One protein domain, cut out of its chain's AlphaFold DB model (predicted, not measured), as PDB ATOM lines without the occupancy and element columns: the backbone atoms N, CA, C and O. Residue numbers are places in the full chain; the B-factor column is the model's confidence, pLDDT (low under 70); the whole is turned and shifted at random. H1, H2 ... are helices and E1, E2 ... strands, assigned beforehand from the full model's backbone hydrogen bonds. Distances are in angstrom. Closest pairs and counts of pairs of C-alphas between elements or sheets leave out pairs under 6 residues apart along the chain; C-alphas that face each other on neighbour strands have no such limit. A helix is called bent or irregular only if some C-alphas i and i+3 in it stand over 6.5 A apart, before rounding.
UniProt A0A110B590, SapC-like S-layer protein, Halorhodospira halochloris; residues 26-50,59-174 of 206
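This is residues 26 to 50 and 59 to 174 of the 206 residues of the protein "SapC-like S-layer protein" of Halorhodospira halochloris (UniProt A0A110B590). The domain is a loose, flat L: the long helix H2 makes one limb, and the bent helix H5, beginning near H2's last residues, makes the other together with the short strands E3 to E6. The hairpin of E1 and E2 packs on H2 at residues 74 to 85, H4 sits at the corner of the L, and the hairpin of E4 and E5 packs on arm H5b through E4. The printed part has 141 residues with five named helices and six named strands, in the order H1 E1 E2 H2 E3 E4 E5 E6 H3 H4 H5; the class is mixed, helices and strands, with three antiparallel two-stranded sheets, E1 - E2, E3 - E6 and E4 - E5. The radius of gyration of the C-alphas is 20.7 A, and the spans are 60 by 50 by 24 A.

H1, residues 26 to 29, only just touches H2, residues 72 to 100, with 3 pairs of C-alphas within 8 A, the closest those of Ala 29 and Val 77 at 6.9 A. E1, residues 32 to 36, and E2, residues 42 to 46, form a hairpin, with N 33 and O 45 2.9 A apart, within hydrogen-bond range. The closest C-alphas of E1 and H2 are those of Leu 34 and Leu 81, 6.3 A apart. E3, residues 104 to 106, runs on into E4, residues 109 to 113, at 53 degrees. E4 and E5, residues 116 to 120, form a hairpin, with N 118 and O 111 2.8 A apart. E6, residues 124 to 126, is antiparallel to E3, with N 105 and O 125 2.9 A apart. H3, residues 128 to 132, is near E3. H4, residues 137 to 144, touches H2 through residues 94 to 98 of H2 alone, at a shallow tilt of 5 degrees, opposite ways; the closest C-alphas are those of Ser 97 and Leu 142, 6.3 A apart. H5, residues 147 to 174, was assigned as one helix by its hydrogen bonds but is bent, with C-alphas 159 and 162 7.0 A apart; its arms H5a, residues 147 to 159, and H5b, residues 162 to 174, stand at a steep tilt of 46 degrees. H5a touches H2 about perpendicular, at 85 degrees, the closest C-alphas being those of Ala 94 and Ala 147 at 4.2 A. H4 and H5a only just touch, only at the corner, with 3 pairs of C-alphas within 8 A, the closest those of Leu 142 and Leu 148 at 5.2 A. The closest C-alphas of E6 and H5a are those of Val 126 and Ala 151, 6.2 A apart, and of E4 and H5b those of Ile 113 and Arg 169, 5.7 A apart. Every O i to N i+4 pair is within hydrogen-bond range in H2, H3, H4 and H5b, and 8 of 9 in H5a; H1 is too short for such a pair.

H1 begins at C-alpha 26 at (-46.006, -23.386, 44.176). H2 is 42.2 A long and begins at C-alpha 72 at (-55.282, -5.679, 46.443). H5a is 19.6 A long, and H5b, 18.2 A long, ends at C-alpha 174 at (-34.425, -36.038, 63.894).

The two C-alphas farthest apart are those of Ala 66 and Ala 133, at 60.6 A. Residues 51 to 58 are not printed, and C-alphas 50 and 59 are 15.7 A apart across the cut. The links that are printed whole are tight. Residues 59 to 71 hold no named element. The mean pLDDT of the printed part is 90.6, and residue 40 is under 70.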
ATOM      1  N   TYR A  26     -44.746 -22.679  43.949       86.12
ATOM      2  CA  TYR A  26     -46.006 -23.386  44.176       86.12
ATOM      3  C   TYR A  26     -46.379 -23.479  45.669       86.12
ATOM      4  O   TYR A  26     -47.556 -23.419  45.995       86.12
ATOM      5  N   LEU A  27     -45.396 -23.556  46.580       89.19
ATOM      6  CA  LEU A  27     -45.641 -23.508  48.027       89.19
ATOM      7  C   LEU A  27     -45.966 -22.085  48.489       89.19
ATOM      8  O   LEU A  27     -46.828 -21.903  49.336       89.19
ATOM      9  N   ARG A  28     -45.316 -21.068  47.910       90.56
ATOM     10  CA  ARG A  28     -45.603 -19.654  48.220       90.56
ATOM     11  C   ARG A  28     -46.981 -19.199  47.752       90.56
ATOM     12  O   ARG A  28     -47.510 -18.249  48.312       90.56
ATOM     13  N   ALA A  29     -47.507 -19.817  46.697       91.06
ATOM     14  CA  ALA A  29     -48.827 -19.496  46.173       91.06
ATOM     15  C   ALA A  29     -49.959 -20.200  46.930       91.06
ATOM     16  O   ALA A  29     -51.093 -19.739  46.841       91.06
ATOM     17  N   TYR A  30     -49.671 -21.283  47.661       92.00
ATOM     18  CA  TYR A  30     -50.683 -22.053  48.381       92.00
ATOM     19  C   TYR A  30     -51.473 -21.145  49.349       92.00
ATOM     20  O   TYR A  30     -50.851 -20.359  50.068       92.00
ATOM     21  N   PRO A  31     -52.820 -21.206  49.370       93.56
ATOM     22  CA  PRO A  31     -53.690 -22.231  48.773       93.56
ATOM     23  C   PRO A  31     -54.142 -21.974  47.329       93.56
ATOM     24  O   PRO A  31     -54.997 -22.693  46.815       93.56
ATOM     25  N   PHE A  32     -53.597 -20.962  46.661       94.25
ATOM     26  CA  PHE A  32     -53.982 -20.592  45.304       94.25
ATOM     27  C   PHE A  32     -53.132 -21.305  44.257       94.25
ATOM     28  O   PHE A  32     -51.914 -21.453  44.384       94.25
ATOM     29  N   TYR A  33     -53.776 -21.697  43.168       92.50
ATOM     30  CA  TYR A  33     -53.124 -22.292  42.013       92.50
ATOM     31  C   TYR A  33     -53.792 -21.818  40.731       92.50
ATOM     32  O   TYR A  33     -54.890 -21.269  40.722       92.50
ATOM     33  N   LEU A  34     -53.076 -21.978  39.628       90.81
ATOM     34  CA  LEU A  34     -53.503 -21.505  38.325       90.81
ATOM     35  C   LEU A  34     -53.865 -22.715  37.469       90.81
ATOM     36  O   LEU A  34     -53.064 -23.638  37.329       90.81
ATOM     37  N   VAL A  35     -55.087 -22.714  36.947       88.75
ATOM     38  CA  VAL A  35     -55.643 -23.793  36.130       88.75
ATOM     39  C   VAL A  35     -55.789 -23.291  34.704       88.75
ATOM     40  O   VAL A  35     -56.343 -22.218  34.457       88.75
ATOM     41  N   GLU A  36     -55.277 -24.074  33.762       82.69
ATOM     42  CA  GLU A  36     -55.510 -23.870  32.338       82.69
ATOM     43  C   GLU A  36     -56.898 -24.399  31.976       82.69
ATOM     44  O   GLU A  36     -57.256 -25.540  32.269       82.69
ATOM     45  N   THR A  37     -57.707 -23.548  31.356       82.88
ATOM     46  CA  THR A  37     -59.023 -23.927  30.834       82.88
ATOM     47  C   THR A  37     -58.921 -24.310  29.360       82.88
ATOM     48  O   THR A  37     -57.989 -23.911  28.669       82.88
ATOM     49  N   ALA A  38     -59.936 -25.004  28.835       75.81
ATOM     50  CA  ALA A  38     -60.001 -25.429  27.430       75.81
ATOM     51  C   ALA A  38     -59.955 -24.285  26.388       75.81
ATOM     52  O   ALA A  38     -59.896 -24.551  25.193       75.81
ATOM     53  N   GLN A  39     -60.024 -23.022  26.819       78.31
ATOM     54  CA  GLN A  39     -59.942 -21.832  25.963       78.31
ATOM     55  C   GLN A  39     -58.590 -21.105  26.074       78.31
ATOM     56  O   GLN A  39     -58.539 -19.905  25.807       78.31
ATOM     57  N   ASP A  40     -57.534 -21.771  26.555       65.44
ATOM     58  CA  ASP A  40     -56.226 -21.165  26.869       65.44
ATOM     59  C   ASP A  40     -56.319 -19.967  27.833       65.44
ATOM     60  O   ASP A  40     -55.465 -19.078  27.872       65.44
ATOM     61  N   LYS A  41     -57.382 -19.925  28.644       75.69
ATOM     62  CA  LYS A  41     -57.519 -18.945  29.720       75.69
ATOM     63  C   LYS A  41     -57.016 -19.558  31.008       75.69
ATOM     64  O   LYS A  41     -57.384 -20.683  31.349       75.69
ATOM     65  N   HIS A  42     -56.235 -18.781  31.738       81.00
ATOM     66  CA  HIS A  42     -55.817 -19.117  33.083       81.00
ATOM     67  C   HIS A  42     -56.853 -18.615  34.082       81.00
ATOM     68  O   HIS A  42     -57.213 -17.437  34.062       81.00
ATOM     69  N   VAL A  43     -57.309 -19.501  34.959       89.12
ATOM     70  CA  VAL A  43     -58.162 -19.150  36.094       89.12
ATOM     71  C   VAL A  43     -57.414 -19.429  37.386       89.12
ATOM     72  O   VAL A  43     -56.681 -20.413  37.488       89.12
ATOM     73  N   VAL A  44     -57.569 -18.543  38.369       91.44
ATOM     74  CA  VAL A  44     -57.073 -18.808  39.717       91.44
ATOM     75  C   VAL A  44     -58.104 -19.669  40.423       91.44
ATOM     76  O   VAL A  44     -59.261 -19.280  40.558       91.44
ATOM     77  N   ALA A  45     -57.667 -20.845  40.839       91.62
ATOM     78  CA  ALA A  45     -58.405 -21.748  41.691       91.62
ATOM     79  C   ALA A  45     -57.784 -21.739  43.088       91.62
ATOM     80  O   ALA A  45     -56.654 -21.283  43.300       91.62
ATOM     81  N   VAL A  46     -58.559 -22.215  44.050       92.25
ATOM     82  CA  VAL A  46     -58.198 -22.193  45.457       92.25
ATOM     83  C   VAL A  46     -58.497 -23.554  46.076       92.25
ATOM     84  O   VAL A  46     -59.451 -24.228  45.692       92.25
ATOM     85  N   ASP A  47     -57.639 -24.000  46.985       92.12
ATOM     86  CA  ASP A  47     -57.884 -25.192  47.792       92.12
ATOM     87  C   ASP A  47     -58.757 -24.818  48.990       92.12
ATOM     88  O   ASP A  47     -58.253 -24.337  50.003       92.12
ATOM     89  N   GLU A  48     -60.065 -25.038  48.866       89.56
ATOM     90  CA  GLU A  48     -61.051 -24.733  49.911       89.56
ATOM     91  C   GLU A  48     -60.854 -25.549  51.197       89.56
ATOM     92  O   GLU A  48     -61.333 -25.145  52.253       89.56
ATOM     93  N   SER A  49     -60.123 -26.668  51.141       89.56
ATOM     94  CA  SER A  49     -59.808 -27.469  52.331       89.56
ATOM     95  C   SER A  49     -58.664 -26.885  53.163       89.56
ATOM     96  O   SER A  49     -58.369 -27.367  54.260       89.56
ATOM     97  N   SER A  50     -58.005 -25.841  52.656       89.06
ATOM     98  CA  SER A  50     -56.875 -25.218  53.324       89.06
ATOM     99  C   SER A  50     -57.286 -24.507  54.609       89.06
ATOM    100  O   SER A  50     -58.120 -23.607  54.590       89.06
ATOM    101  N   ILE A  59     -61.100 -12.587  61.831       70.69
ATOM    102  CA  ILE A  59     -59.678 -12.261  61.766       70.69
ATOM    103  C   ILE A  59     -59.146 -12.806  60.442       70.69
ATOM    104  O   ILE A  59     -58.937 -14.005  60.290       70.69
ATOM    105  N   GLY A  60     -58.948 -11.924  59.464       76.25
ATOM    106  CA  GLY A  60     -58.480 -12.300  58.133       76.25
ATOM    107  C   GLY A  60     -58.567 -11.149  57.137       76.25
ATOM    108  O   GLY A  60     -59.032 -10.056  57.458       76.25
ATOM    109  N   GLN A  61     -58.093 -11.389  55.916       84.19
ATOM    110  CA  GLN A  61     -58.239 -10.455  54.801       84.19
ATOM    111  C   GLN A  61     -59.242 -11.027  53.808       84.19
ATOM    112  O   GLN A  61     -59.071 -12.148  53.334       84.19
ATOM    113  N   ALA A  62     -60.271 -10.246  53.481       89.50
ATOM    114  CA  ALA A  62     -61.228 -10.632  52.458       89.50
ATOM    115  C   ALA A  62     -60.521 -10.824  51.104       89.50
ATOM    116  O   ALA A  62     -59.624 -10.060  50.730       89.50
ATOM    117  N   LEU A  63     -60.937 -11.846  50.359       90.12
ATOM    118  CA  LEU A  63     -60.435 -12.104  49.008       90.12
ATOM    119  C   LEU A  63     -61.087 -11.181  47.974       90.12
ATOM    120  O   LEU A  63     -60.437 -10.771  47.011       90.12
ATOM    121  N   PHE A  64     -62.339 -10.797  48.221       92.00
ATOM    122  CA  PHE A  64     -63.125  -9.924  47.359       92.00
ATOM    123  C   PHE A  64     -63.612  -8.685  48.115       92.00
ATOM    124  O   PHE A  64     -63.793  -8.705  49.334       92.00
ATOM    125  N   THR A  65     -63.782  -7.586  47.387       91.94
ATOM    126  CA  THR A  65     -64.453  -6.379  47.872       91.94
ATOM    127  C   THR A  65     -65.973  -6.564  47.843       91.94
ATOM    128  O   THR A  65     -66.477  -7.522  47.268       91.94
ATOM    129  N   ALA A  66     -66.716  -5.608  48.410       91.31
ATOM    130  CA  ALA A  66     -68.183  -5.602  48.362       91.31
ATOM    131  C   ALA A  66     -68.771  -5.487  46.938       91.31
ATOM    132  O   ALA A  66     -69.949  -5.762  46.751       91.31
ATOM    133  N   ASP A  67     -67.958  -5.098  45.949       93.12
ATOM    134  CA  ASP A  67     -68.347  -4.983  44.536       93.12
ATOM    135  C   ASP A  67     -67.920  -6.216  43.704       93.12
ATOM    136  O   ASP A  67     -67.720  -6.099  42.494       93.12
ATOM    137  N   ASP A  68     -67.672  -7.364  44.348       90.50
ATOM    138  CA  ASP A  68     -67.207  -8.615  43.723       90.50
ATOM    139  C   ASP A  68     -65.886  -8.490  42.932       90.50
ATOM    140  O   ASP A  68     -65.620  -9.225  41.977       90.50
ATOM    141  N   LYS A  69     -65.007  -7.561  43.331       93.94
ATOM    142  CA  LYS A  69     -63.670  -7.395  42.732       93.94
ATOM    143  C   LYS A  69     -62.583  -8.004  43.615       93.94
ATOM    144  O   LYS A  69     -62.716  -7.952  44.835       93.94
ATOM    145  N   PRO A  70     -61.474  -8.515  43.048       93.25
ATOM    146  CA  PRO A  70     -60.329  -8.953  43.840       93.25
ATOM    147  C   PRO A  70     -59.813  -7.841  44.757       93.25
ATOM    148  O   PRO A  70     -59.658  -6.694  44.327       93.25
ATOM    149  N   THR A  71     -59.502  -8.170  46.010       94.94
ATOM    150  CA  THR A  71     -58.790  -7.237  46.890       94.94
ATOM    151  C   THR A  71     -57.355  -7.009  46.400       94.94
ATOM    152  O   THR A  71     -56.813  -7.838  45.660       94.94
ATOM    153  N   PRO A  72     -56.678  -5.920  46.817       94.12
ATOM    154  CA  PRO A  72     -55.282  -5.679  46.443       94.12
ATOM    155  C   PRO A  72     -54.342  -6.850  46.761       94.12
ATOM    156  O   PRO A  72     -53.341  -7.054  46.079       94.12
ATOM    157  N   GLN A  73     -54.644  -7.625  47.800       91.19
ATOM    158  CA  GLN A  73     -53.870  -8.795  48.198       91.19
ATOM    159  C   GLN A  73     -54.135  -9.989  47.285       91.19
ATOM    160  O   GLN A  73     -53.169 -10.590  46.812       91.19
ATOM    161  N   LEU A  74     -55.399 -10.278  46.953       91.94
ATOM    162  CA  LEU A  74     -55.716 -11.300  45.954       91.94
ATOM    163  C   LEU A  74     -55.130 -10.933  44.582       91.94
ATOM    164  O   LEU A  74     -54.583 -11.797  43.901       91.94
ATOM    165  N   GLN A  75     -55.142  -9.651  44.201       94.25
ATOM    166  CA  GLN A  75     -54.534  -9.198  42.949       94.25
ATOM    167  C   GLN A  75     -53.028  -9.494  42.892       94.25
ATOM    168  O   GLN A  75     -52.546 -10.000  41.883       94.25
ATOM    169  N   LYS A  76     -52.285  -9.280  43.988       93.81
ATOM    170  CA  LYS A  76     -50.859  -9.655  44.061       93.81
ATOM    171  C   LYS A  76     -50.643 -11.154  43.847       93.81
ATOM    172  O   LYS A  76     -49.661 -11.540  43.215       93.81
ATOM    173  N   VAL A  77     -51.537 -11.993  44.371       93.00
ATOM    174  CA  VAL A  77     -51.485 -13.448  44.165       93.00
ATOM    175  C   VAL A  77     -51.765 -13.798  42.704       93.00
ATOM    176  O   VAL A  77     -51.010 -14.575  42.120       93.00
ATOM    177  N   ILE A  78     -52.790 -13.194  42.093       92.56
ATOM    178  CA  ILE A  78     -53.115 -13.364  40.668       92.56
ATOM    179  C   ILE A  78     -51.905 -12.993  39.799       92.56
ATOM    180  O   ILE A  78     -51.489 -13.777  38.943       92.56
ATOM    181  N   ASP A  79     -51.289 -11.837  40.052       93.94
ATOM    182  CA  ASP A  79     -50.129 -11.358  39.298       93.94
ATOM    183  C   ASP A  79     -48.918 -12.286  39.472       93.94
ATOM    184  O   ASP A  79     -48.215 -12.600  38.502       93.94
ATOM    185  N   PHE A  80     -48.690 -12.767  40.699       94.94
ATOM    186  CA  PHE A  80     -47.634 -13.725  41.013       94.94
ATOM    187  C   PHE A  80     -47.834 -15.054  40.278       94.94
ATOM    188  O   PHE A  80     -46.908 -15.530  39.619       94.94
ATOM    189  N   LEU A  81     -49.036 -15.629  40.328       93.75
ATOM    190  CA  LEU A  81     -49.382 -16.852  39.603       93.75
ATOM    191  C   LEU A  81     -49.227 -16.672  38.089       93.75
ATOM    192  O   LEU A  81     -48.649 -17.531  37.420       93.75
ATOM    193  N   GLY A  82     -49.648 -15.524  37.554       92.19
ATOM    194  CA  GLY A  82     -49.426 -15.171  36.154       92.19
ATOM    195  C   GLY A  82     -47.937 -15.114  35.792       92.19
ATOM    196  O   GLY A  82     -47.539 -15.590  34.728       92.19
ATOM    197  N   GLN A  83     -47.087 -14.585  36.677       93.25
ATOM    198  CA  GLN A  83     -45.636 -14.594  36.474       93.25
ATOM    199  C   GLN A  83     -45.057 -16.011  36.506       93.25
ATOM    200  O   GLN A  83     -44.194 -16.333  35.688       93.25
ATOM    201  N   VAL A  84     -45.529 -16.866  37.416       92.50
ATOM    202  CA  VAL A  84     -45.114 -18.273  37.493       92.50
ATOM    203  C   VAL A  84     -45.463 -19.011  36.198       92.50
ATOM    204  O   VAL A  84     -44.599 -19.694  35.652       92.50
ATOM    205  N   ALA A  85     -46.672 -18.818  35.663       90.81
ATOM    206  CA  ALA A  85     -47.101 -19.422  34.401       90.81
ATOM    207  C   ALA A  85     -46.234 -18.965  33.213       90.81
ATOM    208  O   ALA A  85     -45.732 -19.792  32.451       90.81
ATOM    209  N   ARG A  86     -45.964 -17.656  33.097       91.69
ATOM    210  CA  ARG A  86     -45.056 -17.118  32.064       91.69
ATOM    211  C   ARG A  86     -43.651 -17.705  32.172       91.69
ATOM    212  O   ARG A  86     -43.080 -18.118  31.166       91.69
ATOM    213  N   ASN A  87     -43.105 -17.770  33.386       92.31
ATOM    214  CA  ASN A  87     -41.782 -18.345  33.624       92.31
ATOM    215  C   ASN A  87     -41.739 -19.830  33.253       92.31
ATOM    216  O   ASN A  87     -40.771 -20.262  32.634       92.31
ATOM    217  N   ARG A  88     -42.796 -20.591  33.570       91.50
ATOM    218  CA  ARG A  88     -42.915 -22.000  33.183       91.50
ATOM    219  C   ARG A  88     -42.881 -22.167  31.667       91.50
ATOM    220  O   ARG A  88     -42.064 -22.933  31.178       91.50
ATOM    221  N   ALA A  89     -43.667 -21.387  30.925       92.00
ATOM    222  CA  ALA A  89     -43.666 -21.442  29.462       92.00
ATOM    223  C   ALA A  89     -42.283 -21.128  28.854       92.00
ATOM    224  O   ALA A  89     -41.869 -21.761  27.878       92.00
ATOM    225  N   LEU A  90     -41.543 -20.177  29.441       93.19
ATOM    226  CA  LEU A  90     -40.164 -19.875  29.047       93.19
ATOM    227  C   LEU A  90     -39.216 -21.041  29.356       93.19
ATOM    228  O   LEU A  90     -38.423 -21.418  28.496       93.19
ATOM    229  N   THR A  91     -39.315 -21.640  30.546       93.44
ATOM    230  CA  THR A  91     -38.531 -22.829  30.912       93.44
ATOM    231  C   THR A  91     -38.842 -24.007  29.988       93.44
ATOM    232  O   THR A  91     -37.915 -24.636  29.495       93.44
ATOM    233  N   ASP A  92     -40.109 -24.257  29.658       94.69
ATOM    234  CA  ASP A  92     -40.508 -25.343  28.759       94.69
ATOM    235  C   ASP A  92     -39.987 -25.128  27.333       94.69
ATOM    236  O   ASP A  92     -39.613 -26.080  26.646       94.69
ATOM    237  N   ARG A  93     -39.954 -23.878  26.853       96.00
ATOM    238  CA  ARG A  93     -39.320 -23.538  25.569       96.00
ATOM    239  C   ARG A  93     -37.809 -23.774  25.619       96.00
ATOM    240  O   ARG A  93     -37.264 -24.366  24.692       96.00
ATOM    241  N   ALA A  94     -37.150 -23.336  26.687       96.75
ATOM    242  CA  ALA A  94     -35.718 -23.528  26.874       96.75
ATOM    243  C   ALA A  94     -35.342 -25.019  26.931       96.75
ATOM    244  O   ALA A  94     -34.437 -25.442  26.220       96.75
ATOM    245  N   CYS A  95     -36.071 -25.825  27.710       96.38
ATOM    246  CA  CYS A  95     -35.852 -27.268  27.812       96.38
ATOM    247  C   CYS A  95     -36.000 -27.969  26.460       96.38
ATOM    248  O   CYS A  95     -35.139 -28.767  26.104       96.38
ATOM    249  N   ARG A  96     -37.039 -27.632  25.681       96.88
ATOM    250  CA  ARG A  96     -37.210 -28.158  24.315       96.88
ATOM    251  C   ARG A  96     -36.038 -27.801  23.411       96.88
ATOM    252  O   ARG A  96     -35.526 -28.664  22.718       96.88
ATOM    253  N   SER A  97     -35.566 -26.558  23.468       97.31
ATOM    254  CA  SER A  97     -34.428 -26.127  22.654       97.31
ATOM    255  C   SER A  97     -33.125 -26.854  23.027       97.31
ATOM    256  O   SER A  97     -32.331 -27.161  22.144       97.31
ATOM    257  N   LEU A  98     -32.910 -27.173  24.311       97.88
ATOM    258  CA  LEU A  98     -31.769 -27.989  24.756       97.88
ATOM    259  C   LEU A  98     -31.870 -29.441  24.275       97.88
ATOM    260  O   LEU A  98     -30.857 -30.032  23.902       97.88
ATOM    261  N   ASP A  99     -33.076 -30.003  24.286       96.81
ATOM    262  CA  ASP A  99     -33.342 -31.350  23.780       96.81
ATOM    263  C   ASP A  99     -33.109 -31.433  22.264       96.81
ATOM    264  O   ASP A  99     -32.332 -32.261  21.797       96.81
ATOM    265  N   GLU A 100     -33.673 -30.492  21.501       96.19
ATOM    266  CA  GLU A 100     -33.480 -30.370  20.050       96.19
ATOM    267  C   GLU A 100     -32.007 -30.166  19.664       96.19
ATOM    268  O   GLU A 100     -31.554 -30.678  18.641       96.19
ATOM    269  N   ALA A 101     -31.240 -29.444  20.487       96.75
ATOM    270  CA  ALA A 101     -29.802 -29.265  20.296       96.75
ATOM    271  C   ALA A 101     -28.974 -30.512  20.662       96.75
ATOM    272  O   ALA A 101     -27.761 -30.513  20.458       96.75
ATOM    273  N   GLY A 102     -29.599 -31.556  21.217       96.50
ATOM    274  CA  GLY A 102     -28.938 -32.807  21.580       96.50
ATOM    275  C   GLY A 102     -27.956 -32.670  22.740       96.50
ATOM    276  O   GLY A 102     -27.048 -33.482  22.864       96.50
ATOM    277  N   VAL A 103     -28.097 -31.649  23.594       97.88
ATOM    278  CA  VAL A 103     -27.148 -31.405  24.698       97.88
ATOM    279  C   VAL A 103     -27.571 -32.039  26.019       97.88
ATOM    280  O   VAL A 103     -26.879 -31.875  27.025       97.88
ATOM    281  N   LEU A 104     -28.701 -32.748  26.047       97.75
ATOM    282  CA  LEU A 104     -29.182 -33.461  27.226       97.75
ATOM    283  C   LEU A 104     -28.662 -34.902  27.233       97.75
ATOM    284  O   LEU A 104     -28.744 -35.619  26.242       97.75
ATOM    285  N   GLU A 105     -28.149 -35.344  28.378       96.56
ATOM    286  CA  GLU A 105     -27.681 -36.713  28.590       96.56
ATOM    287  C   GLU A 105     -28.323 -37.328  29.842       96.56
ATOM    288  O   GLU A 105     -28.660 -36.595  30.782       96.56
ATOM    289  N   PRO A 106     -28.482 -38.665  29.895       95.69
ATOM    290  CA  PRO A 106     -28.931 -39.343  31.101       95.69
ATOM    291  C   PRO A 106     -28.047 -39.003  32.300       95.69
ATOM    292  O   PRO A 106     -26.817 -39.007  32.221       95.69
ATOM    293  N   TRP A 107     -28.687 -38.751  33.436       92.94
ATOM    294  CA  TRP A 107     -28.019 -38.420  34.680       92.94
ATOM    295  C   TRP A 107     -28.295 -39.488  35.739       92.94
ATOM    296  O   TRP A 107     -29.309 -39.406  36.435       92.94
ATOM    297  N   PRO A 108     -27.405 -40.484  35.898       89.31
ATOM    298  CA  PRO A 108     -27.463 -41.363  37.055       89.31
ATOM    299  C   PRO A 108     -27.110 -40.525  38.285       89.31
ATOM    300  O   PRO A 108     -25.970 -40.087  38.456       89.31
ATOM    301  N   LEU A 109     -28.120 -40.230  39.099       88.88
ATOM    302  CA  LEU A 109     -27.942 -39.499  40.341       88.88
ATOM    303  C   LEU A 109     -27.884 -40.509  41.480       88.88
ATOM    304  O   LEU A 109     -28.863 -41.205  41.745       88.88
ATOM    305  N   GLU A 110     -26.741 -40.560  42.148       89.25
ATOM    306  CA  GLU A 110     -26.555 -41.304  43.387       89.25
ATOM    307  C   GLU A 110     -26.428 -40.297  44.533       89.25
ATOM    308  O   GLU A 110     -25.748 -39.279  44.378       89.25
ATOM    309  N   LEU A 111     -27.142 -40.545  45.629       87.38
ATOM    310  CA  LEU A 111     -27.093 -39.749  46.852       87.38
ATOM    311  C   LEU A 111     -26.765 -40.665  48.029       87.38
ATOM    312  O   LEU A 111     -27.433 -41.685  48.213       87.38
ATOM    313  N   ASP A 112     -25.803 -40.265  48.853       84.81
ATOM    314  CA  ASP A 112     -25.424 -41.017  50.049       84.81
ATOM    315  C   ASP A 112     -26.087 -40.407  51.284       84.81
ATOM    316  O   ASP A 112     -25.676 -39.362  51.806       84.81
ATOM    317  N   ILE A 113     -27.135 -41.063  51.776       82.12
ATOM    318  CA  ILE A 113     -27.916 -40.598  52.926       82.12
ATOM    319  C   ILE A 113     -27.823 -41.659  54.016       82.12
ATOM    320  O   ILE A 113     -28.209 -42.810  53.816       82.12
ATOM    321  N   GLY A 114     -27.239 -41.277  55.153       77.00
ATOM    322  CA  GLY A 114     -26.941 -42.212  56.233       77.00
ATOM    323  C   GLY A 114     -25.981 -43.307  55.762       77.00
ATOM    324  O   GLY A 114     -24.925 -43.010  55.202       77.00
ATOM    325  N   ASN A 115     -26.375 -44.564  55.972       73.69
ATOM    326  CA  ASN A 115     -25.633 -45.755  55.538       73.69
ATOM    327  C   ASN A 115     -26.222 -46.413  54.274       73.69
ATOM    328  O   ASN A 115     -25.843 -47.540  53.952       73.69
ATOM    329  N   GLN A 116     -27.152 -45.755  53.569       79.81
ATOM    330  CA  GLN A 116     -27.821 -46.332  52.402       79.81
ATOM    331  C   GLN A 116     -27.637 -45.459  51.145       79.81
ATOM    332  O   GLN A 116     -28.021 -44.286  51.154       79.81
ATOM    333  N   PRO A 117     -27.106 -46.014  50.037       84.06
ATOM    334  CA  PRO A 117     -27.044 -45.304  48.767       84.06
ATOM    335  C   PRO A 117     -28.424 -45.266  48.097       84.06
ATOM    336  O   PRO A 117     -29.098 -46.291  47.952       84.06
ATOM    337  N   TRP A 118     -28.828 -44.085  47.636       86.12
ATOM    338  CA  TRP A 118     -30.065 -43.861  46.890       86.12
ATOM    339  C   TRP A 118     -29.756 -43.587  45.424       86.12
ATOM    340  O   TRP A 118     -29.037 -42.643  45.105       86.12
ATOM    341  N   ARG A 119     -30.327 -44.391  44.521       88.06
ATOM    342  CA  ARG A 119     -30.122 -44.270  43.073       88.06
ATOM    343  C   ARG A 119     -31.387 -43.788  42.381       88.06
ATOM    344  O   ARG A 119     -32.431 -44.428  42.481       88.06
ATOM    345  N   PHE A 120     -31.267 -42.709  41.619       86.69
ATOM    346  CA  PHE A 120     -32.342 -42.159  40.801       86.69
ATOM    347  C   PHE A 120     -32.017 -42.357  39.321       86.69
ATOM    348  O   PHE A 120     -30.915 -42.056  38.859       86.69
ATOM    349  N   SER A 121     -32.999 -42.871  38.583       86.50
ATOM    350  CA  SER A 121     -32.938 -43.079  37.134       86.50
ATOM    351  C   SER A 121     -34.017 -42.253  36.428       86.50
ATOM    352  O   SER A 121     -34.902 -41.696  37.076       86.50
ATOM    353  N   GLY A 122     -33.913 -42.119  35.103       88.38
ATOM    354  CA  GLY A 122     -34.847 -41.316  34.298       88.38
ATOM    355  C   GLY A 122     -34.639 -39.800  34.396       88.38
ATOM    356  O   GLY A 122     -35.424 -39.037  33.839       88.38
ATOM    357  N   LEU A 123     -33.587 -39.350  35.086       91.19
ATOM    358  CA  LEU A 123     -33.177 -37.950  35.107       91.19
ATOM    359  C   LEU A 123     -32.254 -37.646  33.928       91.19
ATOM    360  O   LEU A 123     -31.479 -38.497  33.493       91.19
ATOM    361  N   TYR A 124     -32.304 -36.401  33.471       94.69
ATOM    362  CA  TYR A 124     -31.427 -35.863  32.439       94.69
ATOM    363  C   TYR A 124     -30.696 -34.634  32.975       94.69
ATOM    364  O   TYR A 124     -31.203 -33.918  33.843       94.69
ATOM    365  N   ARG A 125     -29.496 -34.390  32.453       95.44
ATOM    366  CA  ARG A 125     -28.707 -33.184  32.712       95.44
ATOM    367  C   ARG A 125     -28.155 -32.630  31.409       95.44
ATOM    368  O   ARG A 125     -28.047 -33.352  30.423       95.44
ATOM    369  N   VAL A 126     -27.734 -31.375  31.437       97.50
ATOM    370  CA  VAL A 126     -26.932 -30.797  30.366       97.50
ATOM    371  C   VAL A 126     -25.547 -31.435  30.377       97.50
ATOM    372  O   VAL A 126     -24.879 -31.512  31.411       97.50
ATOM    373  N   SER A 127     -25.116 -31.876  29.205       97.38
ATOM    374  CA  SER A 127     -23.758 -32.314  28.939       97.38
ATOM    375  C   SER A 127     -22.903 -31.099  28.601       97.38
ATOM    376  O   SER A 127     -23.007 -30.540  27.510       97.38
ATOM    377  N   GLU A 128     -22.032 -30.686  29.521       95.81
ATOM    378  CA  GLU A 128     -21.127 -29.548  29.300       95.81
ATOM    379  C   GLU A 128     -20.241 -29.757  28.062       95.81
ATOM    380  O   GLU A 128     -20.011 -28.833  27.286       95.81
ATOM    381  N   LYS A 129     -19.818 -31.003  27.819       96.88
ATOM    382  CA  LYS A 129     -19.058 -31.373  26.622       96.88
ATOM    383  C   LYS A 129     -19.851 -31.122  25.337       96.88
ATOM    384  O   LYS A 129     -19.301 -30.538  24.411       96.88
ATOM    385  N   GLN A 130     -21.103 -31.581  25.263       97.25
ATOM    386  CA  GLN A 130     -21.924 -31.415  24.055       97.25
ATOM    387  C   GLN A 130     -22.321 -29.952  23.860       97.25
ATOM    388  O   GLN A 130     -22.261 -29.457  22.742       97.25
ATOM    389  N   LEU A 131     -22.628 -29.242  24.950       97.00
ATOM    390  CA  LEU A 131     -22.914 -27.810  24.924       97.00
ATOM    391  C   LEU A 131     -21.739 -27.003  24.355       97.00
ATOM    392  O   LEU A 131     -21.940 -26.181  23.467       97.00
ATOM    393  N   ASN A 132     -20.516 -27.264  24.824       95.75
ATOM    394  CA  ASN A 132     -19.312 -26.565  24.362       95.75
ATOM    395  C   ASN A 132     -18.878 -26.966  22.941       95.75
ATOM    396  O   ASN A 132     -18.062 -26.272  22.342       95.75
ATOM    397  N   ALA A 133     -19.399 -28.074  22.410       96.25
ATOM    398  CA  ALA A 133     -19.168 -28.507  21.035       96.25
ATOM    399  C   ALA A 133     -20.167 -27.898  20.034       96.25
ATOM    400  O   ALA A 133     -20.032 -28.126  18.833       96.25
ATOM    401  N   LEU A 134     -21.181 -27.155  20.500       96.00
ATOM    402  CA  LEU A 134     -22.121 -26.473  19.614       96.00
ATOM    403  C   LEU A 134     -21.462 -25.281  18.921       96.00
ATOM    404  O   LEU A 134     -20.803 -24.457  19.552       96.00
ATOM    405  N   GLU A 135     -21.742 -25.126  17.628       93.81
ATOM    406  CA  GLU A 135     -21.211 -24.036  16.814       93.81
ATOM    407  C   GLU A 135     -22.318 -23.295  16.049       93.81
ATOM    408  O   GLU A 135     -23.406 -23.818  15.784       93.81
ATOM    409  N   GLY A 136     -22.023 -22.045  15.680       93.44
ATOM    410  CA  GLY A 136     -22.816 -21.249  14.744       93.44
ATOM    411  C   GLY A 136     -24.303 -21.150  15.097       93.44
ATOM    412  O   GLY A 136     -24.688 -20.613  16.137       93.44
ATOM    413  N   ALA A 137     -25.151 -21.646  14.192       93.69
ATOM    414  CA  ALA A 137     -26.602 -21.499  14.271       93.69
ATOM    415  C   ALA A 137     -27.222 -22.181  15.502       93.69
ATOM    416  O   ALA A 137     -28.176 -21.646  16.067       93.69
ATOM    417  N   ALA A 138     -26.671 -23.314  15.954       93.06
ATOM    418  CA  ALA A 138     -27.200 -24.037  17.111       93.06
ATOM    419  C   ALA A 138     -27.029 -23.227  18.405       93.06
ATOM    420  O   ALA A 138     -27.972 -23.067  19.179       93.06
ATOM    421  N   LEU A 139     -25.851 -22.629  18.603       94.62
ATOM    422  CA  LEU A 139     -25.587 -21.781  19.764       94.62
ATOM    423  C   LEU A 139     -26.444 -20.503  19.747       94.62
ATOM    424  O   LEU A 139     -26.949 -20.075  20.785       94.62
ATOM    425  N   HIS A 140     -26.653 -19.911  18.565       95.38
ATOM    426  CA  HIS A 140     -27.539 -18.753  18.404       95.38
ATOM    427  C   HIS A 140     -28.989 -19.092  18.773       95.38
ATOM    428  O   HIS A 140     -29.620 -18.333  19.507       95.38
ATOM    429  N   ALA A 141     -29.490 -20.252  18.340       94.19
ATOM    430  CA  ALA A 141     -30.831 -20.709  18.688       94.19
ATOM    431  C   ALA A 141     -31.002 -20.883  20.210       94.19
ATOM    432  O   ALA A 141     -31.998 -20.422  20.771       94.19
ATOM    433  N   LEU A 142     -30.010 -21.463  20.900       96.50
ATOM    434  CA  LEU A 142     -30.042 -21.597  22.362       96.50
ATOM    435  C   LEU A 142     -30.017 -20.245  23.089       96.50
ATOM    436  O   LEU A 142     -30.628 -20.093  24.149       96.50
ATOM    437  N   ARG A 143     -29.304 -19.252  22.552       95.38
ATOM    438  CA  ARG A 143     -29.306 -17.891  23.104       95.38
ATOM    439  C   ARG A 143     -30.688 -17.250  22.968       95.38
ATOM    440  O   ARG A 143     -31.202 -16.718  23.947       95.38
ATOM    441  N   ASP A 144     -31.283 -17.314  21.780       94.75
ATOM    442  CA  ASP A 144     -32.528 -16.602  21.461       94.75
ATOM    443  C   ASP A 144     -33.746 -17.181  22.199       94.75
ATOM    444  O   ASP A 144     -34.701 -16.465  22.503       94.75
ATOM    445  N   THR A 145     -33.701 -18.466  22.559       94.75
ATOM    446  CA  THR A 145     -34.718 -19.115  23.401       94.75
ATOM    447  C   THR A 145     -34.467 -18.948  24.904       94.75
ATOM    448  O   THR A 145     -35.297 -19.377  25.706       94.75
ATOM    449  N   GLY A 146     -33.342 -18.346  25.310       95.00
ATOM    450  CA  GLY A 146     -32.899 -18.270  26.707       95.00
ATOM    451  C   GLY A 146     -32.365 -19.595  27.271       95.00
ATOM    452  O   GLY A 146     -31.972 -19.658  28.438       95.00
ATOM    453  N   ALA A 147     -32.309 -20.646  26.450       97.19
ATOM    454  CA  ALA A 147     -31.855 -21.979  26.823       97.19
ATOM    455  C   ALA A 147     -30.401 -22.012  27.300       97.19
ATOM    456  O   ALA A 147     -30.082 -22.762  28.219       97.19
ATOM    457  N   LEU A 148     -29.534 -21.157  26.749       95.94
ATOM    458  CA  LEU A 148     -28.131 -21.092  27.165       95.94
ATOM    459  C   LEU A 148     -27.986 -20.712  28.650       95.94
ATOM    460  O   LEU A 148     -27.205 -21.322  29.378       95.94
ATOM    461  N   GLY A 149     -28.777 -19.747  29.128       95.81
ATOM    462  CA  GLY A 149     -28.776 -19.355  30.540       95.81
ATOM    463  C   GLY A 149     -29.303 -20.465  31.451       95.81
ATOM    464  O   GLY A 149     -28.723 -20.736  32.503       95.81
ATOM    465  N   VAL A 150     -30.364 -21.154  31.018       96.38
ATOM    466  CA  VAL A 150     -30.919 -22.316  31.731       96.38
ATOM    467  C   VAL A 150     -29.897 -23.448  31.814       96.38
ATOM    468  O   VAL A 150     -29.760 -24.063  32.872       96.38
ATOM    469  N   ALA A 151     -29.138 -23.688  30.744       97.00
ATOM    470  CA  ALA A 151     -28.130 -24.735  30.699       97.00
ATOM    471  C   ALA A 151     -27.039 -24.533  31.756       97.00
ATOM    472  O   ALA A 151     -26.794 -25.418  32.577       97.00
ATOM    473  N   TYR A 152     -26.441 -23.340  31.804       96.12
ATOM    474  CA  TYR A 152     -25.425 -23.029  32.811       96.12
ATOM    475  C   TYR A 152     -25.992 -23.008  34.232       96.12
ATOM    476  O   TYR A 152     -25.347 -23.505  35.156       96.12
ATOM    477  N   ALA A 153     -27.214 -22.502  34.424       95.38
ATOM    478  CA  ALA A 153     -27.876 -22.559  35.724       95.38
ATOM    479  C   ALA A 153     -28.061 -24.011  36.202       95.38
ATOM    480  O   ALA A 153     -27.816 -24.313  37.372       95.38
ATOM    481  N   GLN A 154     -28.432 -24.927  35.300       95.12
ATOM    482  CA  GLN A 154     -28.568 -26.344  35.619       95.12
ATOM    483  C   GLN A 154     -27.215 -26.966  35.978       95.12
ATOM    484  O   GLN A 154     -27.126 -27.601  37.031       95.12
ATOM    485  N   LEU A 155     -26.163 -26.729  35.187       94.56
ATOM    486  CA  LEU A 155     -24.803 -27.207  35.473       94.56
ATOM    487  C   LEU A 155     -24.330 -26.763  36.867       94.56
ATOM    488  O   LEU A 155     -23.935 -27.601  37.679       94.56
ATOM    489  N   LEU A 156     -24.477 -25.477  37.192       93.56
ATOM    490  CA  LEU A 156     -24.124 -24.920  38.503       93.56
ATOM    491  C   LEU A 156     -24.967 -25.514  39.641       93.56
ATOM    492  O   LEU A 156     -24.456 -25.789  40.729       93.56
ATOM    493  N   SER A 157     -26.256 -25.764  39.396       90.44
ATOM    494  CA  SER A 157     -27.148 -26.354  40.399       90.44
ATOM    495  C   SER A 157     -26.758 -27.783  40.787       90.44
ATOM    496  O   SER A 157     -27.076 -28.216  41.895       90.44
ATOM    497  N   THR A 158     -26.024 -28.513  39.935       87.44
ATOM    498  CA  THR A 158     -25.603 -29.891  40.240       87.44
ATOM    499  C   THR A 158     -24.671 -29.991  41.450       87.44
ATOM    500  O   THR A 158     -24.606 -31.057  42.064       87.44
ATOM    501  N   GLY A 159     -24.005 -28.894  41.835       85.88
ATOM    502  CA  GLY A 159     -23.219 -28.803  43.068       85.88
ATOM    503  C   GLY A 159     -24.071 -28.758  44.344       85.88
ATOM    504  O   GLY A 159     -23.560 -28.978  45.435       85.88
ATOM    505  N   GLN A 160     -25.385 -28.530  44.237       85.31
ATOM    506  CA  GLN A 160     -26.293 -28.477  45.391       85.31
ATOM    507  C   GLN A 160     -26.704 -29.864  45.917       85.31
ATOM    508  O   GLN A 160     -27.442 -29.943  46.899       85.31
ATOM    509  N   LYS A 161     -26.226 -30.967  45.318       85.56
ATOM    510  CA  LYS A 161     -26.514 -32.339  45.787       85.56
ATOM    511  C   LYS A 161     -26.149 -32.551  47.251       85.56
ATOM    512  O   LYS A 161     -26.987 -33.022  48.008       85.56
ATOM    513  N   SER A 162     -24.960 -32.121  47.669       85.25
ATOM    514  CA  SER A 162     -24.505 -32.292  49.055       85.25
ATOM    515  C   SER A 162     -25.410 -31.573  50.055       85.25
ATOM    516  O   SER A 162     -25.553 -31.999  51.196       85.25
ATOM    517  N   ARG A 163     -26.086 -30.500  49.625       86.00
ATOM    518  CA  ARG A 163     -27.083 -29.814  50.449       86.00
ATOM    519  C   ARG A 163     -28.355 -30.647  50.612       86.00
ATOM    520  O   ARG A 163     -28.908 -30.688  51.706       86.00
ATOM    521  N   LEU A 164     -28.808 -31.316  49.550       85.31
ATOM    522  CA  LEU A 164     -29.928 -32.258  49.621       85.31
ATOM    523  C   LEU A 164     -29.594 -33.444  50.539       85.31
ATOM    524  O   LEU A 164     -30.420 -33.801  51.375       85.31
ATOM    525  N   GLU A 165     -28.386 -34.000  50.433       88.12
ATOM    526  CA  GLU A 165     -27.907 -35.071  51.319       88.12
ATOM    527  C   GLU A 165     -27.864 -34.619  52.780       88.12
ATOM    528  O   GLU A 165     -28.364 -35.320  53.657       88.12
ATOM    529  N   ALA A 166     -27.328 -33.424  53.049       87.50
ATOM    530  CA  ALA A 166     -27.269 -32.867  54.396       87.50
ATOM    531  C   ALA A 166     -28.666 -32.701  55.015       87.50
ATOM    532  O   ALA A 166     -28.879 -33.088  56.162       87.50
ATOM    533  N   PHE A 167     -29.630 -32.173  54.253       87.06
ATOM    534  CA  PHE A 167     -31.010 -32.042  54.723       87.06
ATOM    535  C   PHE A 167     -31.686 -33.397  54.951       87.06
ATOM    536  O   PHE A 167     -32.379 -33.571  55.952       87.06
ATOM    537  N   ALA A 168     -31.457 -34.372  54.071       86.06
ATOM    538  CA  ALA A 168     -32.014 -35.708  54.236       86.06
ATOM    539  C   ALA A 168     -31.447 -36.421  55.479       86.06
ATOM    540  O   ALA A 168     -32.217 -36.966  56.265       86.06
ATOM    541  N   ARG A 169     -30.130 -36.334  55.713       86.44
ATOM    542  CA  ARG A 169     -29.471 -36.884  56.913       86.44
ATOM    543  C   ARG A 169     -29.952 -36.216  58.198       86.44
ATOM    544  O   ARG A 169     -30.180 -36.894  59.193       86.44
ATOM    545  N   ALA A 170     -30.102 -34.889  58.192       85.31
ATOM    546  CA  ALA A 170     -30.591 -34.165  59.362       85.31
ATOM    547  C   ALA A 170     -31.995 -34.639  59.762       85.31
ATOM    548  O   ALA A 170     -32.235 -34.921  60.931       85.31
ATOM    549  N   ARG A 171     -32.881 -34.818  58.779       81.44
ATOM    550  CA  ARG A 171     -34.228 -35.341  59.011       81.44
ATOM    551  C   ARG A 171     -34.227 -36.792  59.505       81.44
ATOM    552  O   ARG A 171     -34.998 -37.118  60.398       81.44
ATOM    553  N   GLU A 172     -33.371 -37.657  58.960       81.00
ATOM    554  CA  GLU A 172     -33.227 -39.043  59.440       81.00
ATOM    555  C   GLU A 172     -32.775 -39.084  60.910       81.00
ATOM    556  O   GLU A 172     -33.330 -39.825  61.717       81.00
ATOM    557  N   ASN A 173     -31.829 -38.221  61.291       80.88
ATOM    558  CA  ASN A 173     -31.384 -38.097  62.678       80.88
ATOM    559  C   ASN A 173     -32.487 -37.565  63.608       80.88
ATOM    560  O   ASN A 173     -32.642 -38.087  64.708       80.88
ATOM    561  N   GLU A 174     -33.259 -36.567  63.165       79.25
ATOM    562  CA  GLU A 174     -34.425 -36.038  63.894       79.25
ATOM    563  C   GLU A 174     -35.489 -37.123  64.130       79.25
ATOM    564  O   GLU A 174     -36.123 -37.131  65.176       79.25
TER     565      GLU A 174